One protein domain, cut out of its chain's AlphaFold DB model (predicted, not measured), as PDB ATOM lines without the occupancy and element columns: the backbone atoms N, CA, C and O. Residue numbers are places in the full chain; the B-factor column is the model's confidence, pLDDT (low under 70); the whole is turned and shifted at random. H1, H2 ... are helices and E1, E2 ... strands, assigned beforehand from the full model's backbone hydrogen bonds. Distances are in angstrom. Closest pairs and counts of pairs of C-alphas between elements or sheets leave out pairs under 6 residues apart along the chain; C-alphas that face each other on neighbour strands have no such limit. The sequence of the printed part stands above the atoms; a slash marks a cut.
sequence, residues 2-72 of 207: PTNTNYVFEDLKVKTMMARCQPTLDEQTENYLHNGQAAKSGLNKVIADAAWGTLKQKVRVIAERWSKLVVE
ATOM      1  N   PRO A   2     203.442 237.082 187.283       47.22
ATOM      2  CA  PRO A   2     203.423 236.830 185.848       47.22
ATOM      3  C   PRO A   2     202.841 238.072 185.169       47.22
ATOM      4  O   PRO A   2     201.732 238.496 185.479       47.22
ATOM      5  N   THR A   3     203.617 238.708 184.299       53.69
ATOM      6  CA  THR A   3     203.142 239.871 183.556       53.69
ATOM      7  C   THR A   3     202.041 239.422 182.594       53.69
ATOM      8  O   THR A   3     202.147 238.369 181.951       53.69
ATOM      9  N   ASN A   4     200.972 240.214 182.484       63.50
ATOM     10  CA  ASN A   4     199.891 240.034 181.508       63.50
ATOM     11  C   ASN A   4     200.371 240.412 180.094       63.50
ATOM     12  O   ASN A   4     199.782 241.248 179.418       63.50
ATOM     13  N   THR A   5     201.508 239.864 179.673       75.31
ATOM     14  CA  THR A   5     202.131 240.167 178.389       75.31
ATOM     15  C   THR A   5     201.628 239.164 177.359       75.31
ATOM     16  O   THR A   5     202.143 238.054 177.266       75.31
ATOM     17  N   ASN A   6     200.592 239.557 176.621       88.06
ATOM     18  CA  ASN A   6     200.178 238.890 175.388       88.06
ATOM     19  C   ASN A   6     200.877 239.555 174.197       88.06
ATOM     20  O   ASN A   6     201.266 240.723 174.274       88.06
ATOM     21  N   TYR A   7     201.026 238.823 173.098       91.81
ATOM     22  CA  TYR A   7     201.689 239.308 171.890       91.81
ATOM     23  C   TYR A   7     200.664 239.551 170.785       91.81
ATOM     24  O   TYR A   7     199.761 238.740 170.574       91.81
ATOM     25  N   VAL A   8     200.824 240.652 170.056       93.00
ATOM     26  CA  VAL A   8     199.987 240.990 168.902       93.00
ATOM     27  C   VAL A   8     200.896 241.184 167.694       93.00
ATOM     28  O   VAL A   8     201.879 241.915 167.773       93.00
ATOM     29  N   PHE A   9     200.577 240.516 166.589       93.94
ATOM     30  CA  PHE A   9     201.270 240.635 165.309       93.94
ATOM     31  C   PHE A   9     200.315 241.084 164.214       93.94
ATOM     32  O   PHE A   9     199.109 240.868 164.275       93.94
ATOM     33  N   GLU A  10     200.880 241.626 163.147       93.38
ATOM     34  CA  GLU A  10     200.164 241.759 161.891       93.38
ATOM     35  C   GLU A  10     199.973 240.396 161.204       93.38
ATOM     36  O   GLU A  10     200.900 239.576 161.085       93.38
ATOM     37  N   ASP A  11     198.773 240.182 160.671       93.12
ATOM     38  CA  ASP A  11     198.452 239.094 159.751       93.12
ATOM     39  C   ASP A  11     198.971 239.407 158.339       93.12
ATOM     40  O   ASP A  11     198.234 239.534 157.357       93.12
ATOM     41  N   LEU A  12     200.288 239.588 158.234       91.06
ATOM     42  CA  LEU A  12     200.953 239.672 156.944       91.06
ATOM     43  C   LEU A  12     200.898 238.298 156.274       91.06
ATOM     44  O   LEU A  12     201.462 237.316 156.775       91.06
ATOM     45  N   LYS A  13     200.283 238.251 155.089       92.31
ATOM     46  CA  LYS A  13     200.220 237.068 154.221       92.31
ATOM     47  C   LYS A  13     201.564 236.821 153.528       92.31
ATOM     48  O   LYS A  13     201.650 236.817 152.303       92.31
ATOM     49  N   VAL A  14     202.624 236.596 154.311       91.75
ATOM     50  CA  VAL A  14     204.022 236.489 153.845       91.75
ATOM     51  C   VAL A  14     204.169 235.460 152.719       91.75
ATOM     52  O   VAL A  14     204.812 235.741 151.713       91.75
ATOM     53  N   LYS A  15     203.501 234.302 152.826       91.25
ATOM     54  CA  LYS A  15     203.515 233.267 151.775       91.25
ATOM     55  C   LYS A  15     202.999 233.798 150.434       91.25
ATOM     56  O   LYS A  15     203.650 233.616 149.412       91.25
ATOM     57  N   THR A  16     201.857 234.484 150.449       92.62
ATOM     58  CA  THR A  16     201.258 235.094 149.256       92.62
ATOM     59  C   THR A  16     202.116 236.244 148.738       92.62
ATOM     60  O   THR A  16     202.341 236.355 147.538       92.62
ATOM     61  N   MET A  17     202.662 237.070 149.633       90.50
ATOM     62  CA  MET A  17     203.561 238.166 149.271       90.50
ATOM     63  C   MET A  17     204.825 237.670 148.571       90.50
ATOM     64  O   MET A  17     205.329 238.372 147.704       90.50
ATOM     65  N   MET A  18     205.319 236.481 148.913       92.44
ATOM     66  CA  MET A  18     206.513 235.883 148.312       92.44
ATOM     67  C   MET A  18     206.219 235.011 147.084       92.44
ATOM     68  O   MET A  18     207.150 234.461 146.490       92.44
ATOM     69  N   ALA A  19     204.953 234.877 146.677       93.19
ATOM     70  CA  ALA A  19     204.598 234.126 145.481       93.19
ATOM     71  C   ALA A  19     205.272 234.728 144.235       93.19
ATOM     72  O   ALA A  19     205.494 235.941 144.140       93.19
ATOM     73  N   ARG A  20     205.637 233.859 143.288       92.12
ATOM     74  CA  ARG A  20     206.206 234.275 142.001       92.12
ATOM     75  C   ARG A  20     205.131 234.940 141.140       92.12
ATOM     76  O   ARG A  20     203.962 234.572 141.221       92.12
ATOM     77  N   CYS A  21     205.544 235.891 140.308       93.56
ATOM     78  CA  CYS A  21     204.705 236.440 139.254       93.56
ATOM     79  C   CYS A  21     204.369 235.334 138.251       93.56
ATOM     80  O   CYS A  21     205.238 234.534 137.891       93.56
ATOM     81  N   GLN A  22     203.118 235.300 137.795       90.50
ATOM     82  CA  GLN A  22     202.713 234.363 136.755       90.50
ATOM     83  C   GLN A  22     203.347 234.770 135.419       90.50
ATOM     84  O   GLN A  22     203.396 235.967 135.117       90.50
ATOM     85  N   PRO A  23     203.902 233.820 134.650       93.00
ATOM     86  CA  PRO A  23     204.457 234.115 133.339       93.00
ATOM     87  C   PRO A  23     203.330 234.476 132.364       93.00
ATOM     88  O   PRO A  23     202.309 233.793 132.321       93.00
ATOM     89  N   THR A  24     203.536 235.527 131.573       91.12
ATOM     90  CA  THR A  24     202.605 235.947 130.517       91.12
ATOM     91  C   THR A  24     203.267 235.694 129.171       91.12
ATOM     92  O   THR A  24     204.405 236.120 128.974       91.12
ATOM     93  N   LEU A  25     202.592 234.971 128.280       92.31
ATOM     94  CA  LEU A  25     203.063 234.722 126.917       92.31
ATOM     95  C   LEU A  25     202.667 235.880 125.998       92.31
ATOM     96  O   LEU A  25     201.610 236.480 126.174       92.31
ATOM     97  N   ASP A  26     203.527 236.175 125.035       90.44
ATOM     98  CA  ASP A  26     203.226 237.007 123.880       90.44
ATOM     99  C   ASP A  26     202.575 236.132 122.804       90.44
ATOM    100  O   ASP A  26     203.161 235.146 122.351       90.44
ATOM    101  N   GLU A  27     201.358 236.494 122.408       87.44
ATOM    102  CA  GLU A  27     200.552 235.751 121.436       87.44
ATOM    103  C   GLU A  27     201.181 235.736 120.035       87.44
ATOM    104  O   GLU A  27     200.896 234.836 119.251       87.44
ATOM    105  N   GLN A  28     202.039 236.708 119.707       86.94
ATOM    106  CA  GLN A  28     202.592 236.859 118.356       86.94
ATOM    107  C   GLN A  28     203.980 236.245 118.181       86.94
ATOM    108  O   GLN A  28     204.325 235.805 117.087       86.94
ATOM    109  N   THR A  29     204.798 236.246 119.233       82.69
ATOM    110  CA  THR A  29     206.203 235.822 119.153       82.69
ATOM    111  C   THR A  29     206.508 234.543 119.930       82.69
ATOM    112  O   THR A  29     207.666 234.129 119.964       82.69
ATOM    113  N   GLU A  30     205.497 233.936 120.572       83.19
ATOM    114  CA  GLU A  30     205.601 232.766 121.466       83.19
ATOM    115  C   GLU A  30     206.610 232.940 122.624       83.19
ATOM    116  O   GLU A  30     206.969 231.987 123.319       83.19
ATOM    117  N   ASN A  31     207.060 234.173 122.880       89.19
ATOM    118  CA  ASN A  31     208.011 234.502 123.937       89.19
ATOM    119  C   ASN A  31     207.299 234.940 125.219       89.19
ATOM    120  O   ASN A  31     206.161 235.395 125.203       89.19
ATOM    121  N   TYR A  32     207.987 234.866 126.359       90.81
ATOM    122  CA  TYR A  32     207.459 235.414 127.610       90.81
ATOM    123  C   TYR A  32     207.670 236.927 127.699       90.81
ATOM    124  O   TYR A  32     208.785 237.425 127.531       90.81
ATOM    125  N   LEU A  33     206.611 237.646 128.066       90.94
ATOM    126  CA  LEU A  33     206.658 239.072 128.362       90.94
ATOM    127  C   LEU A  33     207.356 239.341 129.700       90.94
ATOM    128  O   LEU A  33     207.318 238.545 130.645       90.94
ATOM    129  N   HIS A  34     207.961 240.524 129.811       90.12
ATOM    130  CA  HIS A  34     208.498 240.999 131.079       90.12
ATOM    131  C   HIS A  34     207.362 241.244 132.087       90.12
ATOM    132  O   HIS A  34     206.547 242.142 131.912       90.12
ATOM    133  N   ASN A  35     207.335 240.472 133.175       91.62
ATOM    134  CA  ASN A  35     206.254 240.468 134.171       91.62
ATOM    135  C   ASN A  35     206.696 240.954 135.570       91.62
ATOM    136  O   ASN A  35     206.080 240.619 136.585       91.62
ATOM    137  N   GLY A  36     207.822 241.670 135.662       91.88
ATOM    138  CA  GLY A  36     208.347 242.184 136.934       91.88
ATOM    139  C   GLY A  36     208.926 241.123 137.886       91.88
ATOM    140  O   GLY A  36     209.289 241.451 139.020       91.88
ATOM    141  N   GLN A  37     209.076 239.865 137.452       94.12
ATOM    142  CA  GLN A  37     209.595 238.771 138.288       94.12
ATOM    143  C   GLN A  37     210.996 239.055 138.858       94.12
ATOM    144  O   GLN A  37     211.296 238.640 139.978       94.12
ATOM    145  N   ALA A  38     211.854 239.781 138.130       92.00
ATOM    146  CA  ALA A  38     213.189 240.144 138.605       92.00
ATOM    147  C   ALA A  38     213.126 241.058 139.843       92.00
ATOM    148  O   ALA A  38     213.697 240.721 140.883       92.00
ATOM    149  N   ALA A  39     212.358 242.152 139.780       91.94
ATOM    150  CA  ALA A  39     212.146 243.048 140.919       91.94
ATOM    151  C   ALA A  39     211.498 242.307 142.102       91.94
ATOM    152  O   ALA A  39     211.954 242.418 143.243       91.94
ATOM    153  N   LYS A  40     210.497 241.462 141.818       94.31
ATOM    154  CA  LYS A  40     209.840 240.620 142.825       94.31
ATOM    155  C   LYS A  40     210.818 239.670 143.513       94.31
ATOM    156  O   LYS A  40     210.764 239.511 144.728       94.31
ATOM    157  N   SER A  41     211.736 239.061 142.765       94.19
ATOM    158  CA  SER A  41     212.727 238.137 143.320       94.19
ATOM    159  C   SER A  41     213.701 238.820 144.286       94.19
ATOM    160  O   SER A  41     214.036 238.234 145.315       94.19
ATOM    161  N   GLY A  42     214.083 240.074 144.009       94.75
ATOM    162  CA  GLY A  42     214.879 240.894 144.921       94.75
ATOM    163  C   GLY A  42     214.143 241.159 146.234       94.75
ATOM    164  O   GLY A  42     214.679 240.883 147.306       94.75
ATOM    165  N   LEU A  43     212.880 241.591 146.156       93.94
ATOM    166  CA  LEU A  43     212.033 241.790 147.336       93.94
ATOM    167  C   LEU A  43     211.840 240.488 148.131       93.94
ATOM    168  O   LEU A  43     211.983 240.482 149.350       93.94
ATOM    169  N   ASN A  44     211.573 239.370 147.453       95.50
ATOM    170  CA  ASN A  44     211.402 238.066 148.093       95.50
ATOM    171  C   ASN A  44     212.658 237.631 148.856       95.50
ATOM    172  O   ASN A  44     212.536 237.033 149.922       95.50
ATOM    173  N   LYS A  45     213.854 237.942 148.337       94.94
ATOM    174  CA  LYS A  45     215.118 237.670 149.029       94.94
ATOM    175  C   LYS A  45     215.216 238.463 150.331       94.94
ATOM    176  O   LYS A  45     215.536 237.872 151.351       94.94
ATOM    177  N   VAL A  46     214.890 239.757 150.309       95.56
ATOM    178  CA  VAL A  46     214.905 240.610 151.512       95.56
ATOM    179  C   VAL A  46     213.878 240.135 152.546       95.56
ATOM    180  O   VAL A  46     214.198 240.042 153.727       95.56
ATOM    181  N   ILE A  47     212.668 239.761 152.118       93.50
ATOM    182  CA  ILE A  47     211.637 239.212 153.019       93.50
ATOM    183  C   ILE A  47     212.095 237.880 153.637       93.50
ATOM    184  O   ILE A  47     211.870 237.642 154.825       93.50
ATOM    185  N   ALA A  48     212.726 237.009 152.843       92.69
ATOM    186  CA  ALA A  48     213.251 235.734 153.326       92.69
ATOM    187  C   ALA A  48     214.378 235.933 154.348       92.69
ATOM    188  O   ALA A  48     214.377 235.271 155.383       92.69
ATOM    189  N   ASP A  49     215.293 236.863 154.073       95.81
ATOM    190  CA  ASP A  49     216.430 237.198 154.934       95.81
ATOM    191  C   ASP A  49     215.976 237.792 156.275       95.81
ATOM    192  O   ASP A  49     216.439 237.386 157.337       95.81
ATOM    193  N   ALA A  50     214.957 238.657 156.251       93.38
ATOM    194  CA  ALA A  50     214.342 239.198 157.462       93.38
ATOM    195  C   ALA A  50     213.549 238.151 158.279       93.38
ATOM    196  O   ALA A  50     213.151 238.416 159.414       93.38
ATOM    197  N   ALA A  51     213.298 236.964 157.712       94.50
ATOM    198  CA  ALA A  51     212.744 235.790 158.384       94.50
ATOM    199  C   ALA A  51     211.429 236.021 159.161       94.50
ATOM    200  O   ALA A  51     211.166 235.351 160.165       94.50
ATOM    201  N   TRP A  52     210.557 236.922 158.687       92.81
ATOM    202  CA  TRP A  52     209.319 237.308 159.386       92.81
ATOM    203  C   TRP A  52     208.414 236.121 159.741       92.81
ATOM    204  O   TRP A  52     207.863 236.055 160.840       92.81
ATOM    205  N   GLY A  53     208.271 235.153 158.829       91.81
ATOM    206  CA  GLY A  53     207.477 233.944 159.074       91.81
ATOM    207  C   GLY A  53     208.046 233.089 160.209       91.81
ATOM    208  O   GLY A  53     207.316 232.702 161.122       91.81
ATOM    209  N   THR A  54     209.359 232.858 160.188       93.62
ATOM    210  CA  THR A  54     210.078 232.091 161.213       93.62
ATOM    211  C   THR A  54     210.028 232.787 162.570       93.62
ATOM    212  O   THR A  54     209.832 232.126 163.590       93.62
ATOM    213  N   LEU A  55     210.160 234.116 162.598       94.56
ATOM    214  CA  LEU A  55     210.020 234.913 163.815       94.56
ATOM    215  C   LEU A  55     208.646 234.688 164.455       94.56
ATOM    216  O   LEU A  55     208.576 234.300 165.621       94.56
ATOM    217  N   LYS A  56     207.559 234.846 163.684       94.19
ATOM    218  CA  LYS A  56     206.193 234.615 164.183       94.19
ATOM    219  C   LYS A  56     206.013 233.193 164.723       94.19
ATOM    220  O   LYS A  56     205.434 233.013 165.792       94.19
ATOM    221  N   GLN A  57     206.542 232.186 164.027       93.81
ATOM    222  CA  GLN A  57     206.480 230.790 164.475       93.81
ATOM    223  C   GLN A  57     207.219 230.566 165.799       93.81
ATOM    224  O   GLN A  57     206.659 229.972 166.716       93.81
ATOM    225  N   LYS A  58     208.449 231.071 165.932       95.62
ATOM    226  CA  LYS A  58     209.231 230.930 167.167       95.62
ATOM    227  C   LYS A  58     208.559 231.626 168.346       95.62
ATOM    228  O   LYS A  58     208.488 231.046 169.427       95.62
ATOM    229  N   VAL A  59     208.027 232.833 168.137       94.88
ATOM    230  CA  VAL A  59     207.305 233.561 169.188       94.88
ATOM    231  C   VAL A  59     206.064 232.795 169.630       94.88
ATOM    232  O   VAL A  59     205.836 232.693 170.829       94.88
ATOM    233  N   ARG A  60     205.307 232.183 168.709       94.44
ATOM    234  CA  ARG A  60     204.171 231.313 169.064       94.44
ATOM    235  C   ARG A  60     204.586 230.153 169.961       94.44
ATOM    236  O   ARG A  60     203.988 229.977 171.013       94.44
ATOM    237  N   VAL A  61     205.640 229.426 169.589       95.06
ATOM    238  CA  VAL A  61     206.135 228.285 170.377       95.06
ATOM    239  C   VAL A  61     206.568 228.720 171.781       95.06
ATOM    240  O   VAL A  61     206.271 228.045 172.763       95.06
ATOM    241  N   ILE A  62     207.267 229.850 171.903       93.56
ATOM    242  CA  ILE A  62     207.708 230.370 173.208       93.56
ATOM    243  C   ILE A  62     206.514 230.863 174.034       93.56
ATOM    244  O   ILE A  62     206.435 230.574 175.227       93.56
ATOM    245  N   ALA A  63     205.575 231.575 173.412       92.12
ATOM    246  CA  ALA A  63     204.376 232.072 174.071       92.12
ATOM    247  C   ALA A  63     203.514 230.922 174.613       92.12
ATOM    248  O   ALA A  63     203.095 230.974 175.765       92.12
ATOM    249  N   GLU A  64     203.325 229.858 173.833       91.38
ATOM    250  CA  GLU A  64     202.581 228.663 174.239       91.38
ATOM    251  C   GLU A  64     203.215 227.980 175.458       91.38
ATOM    252  O   GLU A  64     202.521 227.692 176.434       91.38
ATOM    253  N   ARG A  65     204.548 227.833 175.471       92.38
ATOM    254  CA  ARG A  65     205.296 227.295 176.625       92.38
ATOM    255  C   ARG A  65     205.097 228.099 177.909       92.38
ATOM    256  O   ARG A  65     205.250 227.552 178.997       92.38
ATOM    257  N   TRP A  66     204.794 229.388 177.796       91.50
ATOM    258  CA  TRP A  66     204.561 230.287 178.930       91.50
ATOM    259  C   TRP A  66     203.082 230.627 179.136       91.50
ATOM    260  O   TRP A  66     202.769 231.579 179.857       91.50
ATOM    261  N   SER A  67     202.182 229.874 178.495       90.12
ATOM    262  CA  SER A  67     200.732 230.079 178.561       90.12
ATOM    263  C   SER A  67     200.326 231.523 178.225       90.12
ATOM    264  O   SER A  67     199.481 232.124 178.890       90.12
ATOM    265  N   LYS A  68     200.972 232.113 177.212       90.31
ATOM    266  CA  LYS A  68     200.686 233.451 176.678       90.31
ATOM    267  C   LYS A  68     199.951 233.352 175.352       90.31
ATOM    268  O   LYS A  68     200.179 232.437 174.564       90.31
ATOM    269  N   LEU A  69     199.103 234.341 175.088       91.06
ATOM    270  CA  LEU A  69     198.342 234.412 173.847       91.06
ATOM    271  C   LEU A  69     199.113 235.192 172.783       91.06
ATOM    272  O   LEU A  69     199.742 236.216 173.070       91.06
ATOM    273  N   VAL A  70     199.022 234.713 171.544       93.00
ATOM    274  CA  VAL A  70     199.522 235.398 170.350       93.00
ATOM    275  C   VAL A  70     198.349 235.635 169.412       93.00
ATOM    276  O   VAL A  70     197.725 234.682 168.951       93.00
ATOM    277  N   VAL A  71     198.060 236.899 169.118       93.62
ATOM    278  CA  VAL A  71     196.946 237.302 168.253       93.62
ATOM    279  C   VAL A  71     197.475 237.956 166.990       93.62
ATOM    280  O   VAL A  71     198.427 238.729 167.036       93.62
ATOM    281  N   GLU A  72     196.844 237.661 165.858       93.88
ATOM    282  CA  GLU A  72     197.121 238.344 164.596       93.88
ATOM    283  C   GLU A  72     195.982 239.312 164.250       93.88
ATOM    284  O   GLU A  72     194.805 238.984 164.428       93.88
TER     285      GLU A  72
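AT A GLANCE: This is residues 2 to 72 of the 207 residues of the protein "Transposase" of Moorea sp. SIO2B7 (UniProt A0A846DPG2). A long, thin rod has a small sheet of two parallel strands, E1 and E2, with the helix H3 alongside it toward one end, and at the other end a long loop, residues 18 to 36, that runs out and folds back. Between these ends lie the short helix H1 and the longer H2, and the chain goes out along the rod and returns through H2 and H3 to the sheet. The 71 printed residues hold three named helices and two named strands, in the order E1, H1, H2, H3, E2, and the class is mostly helix. The whole is extended, with a radius of gyration of the C-alphas of 18.9 A and spans of 67 by 19 by 14 A.

HOW THE PARTS SIT: E1, residues 7 to 10, and E2, residues 70 to 72, are parallel neighbours at 21 degrees; N 9 and O 71 are within hydrogen-bond range at 2.8 A. With H1, residues 14 to 17, H2, residues 37 to 49, and H3, residues 52 to 65, between them, they form a strand-helix-strand unit, two parallel neighbour strands joined through helices. H1 and H2 are close but not clearly touching; their closest C-alphas, of Met 17 and Asn 44, are 7.9 A apart. H2 and H3 meet only through their link. The closest C-alphas of H3 and E2, of Arg 60 and Val 70, are 6.3 A apart. Every O i to N i+4 pair is within range in H2 and H3; H1 is too short for one.

IN THESE COORDINATES: E1 begins at C-alpha 7, (201.689, 239.308, 171.890). H2 measures 18.1 A and H3 20.3 A. E2 ends at C-alpha 72, (197.121, 238.344, 164.596).

THE WHOLE: The C-alphas farthest apart, of Pro 2 and Gln 28, are 67.5 A apart. The link from H1 to H2 is long, and the printed part has no cut. Residues 2 to 4 are under 70 in pLDDT.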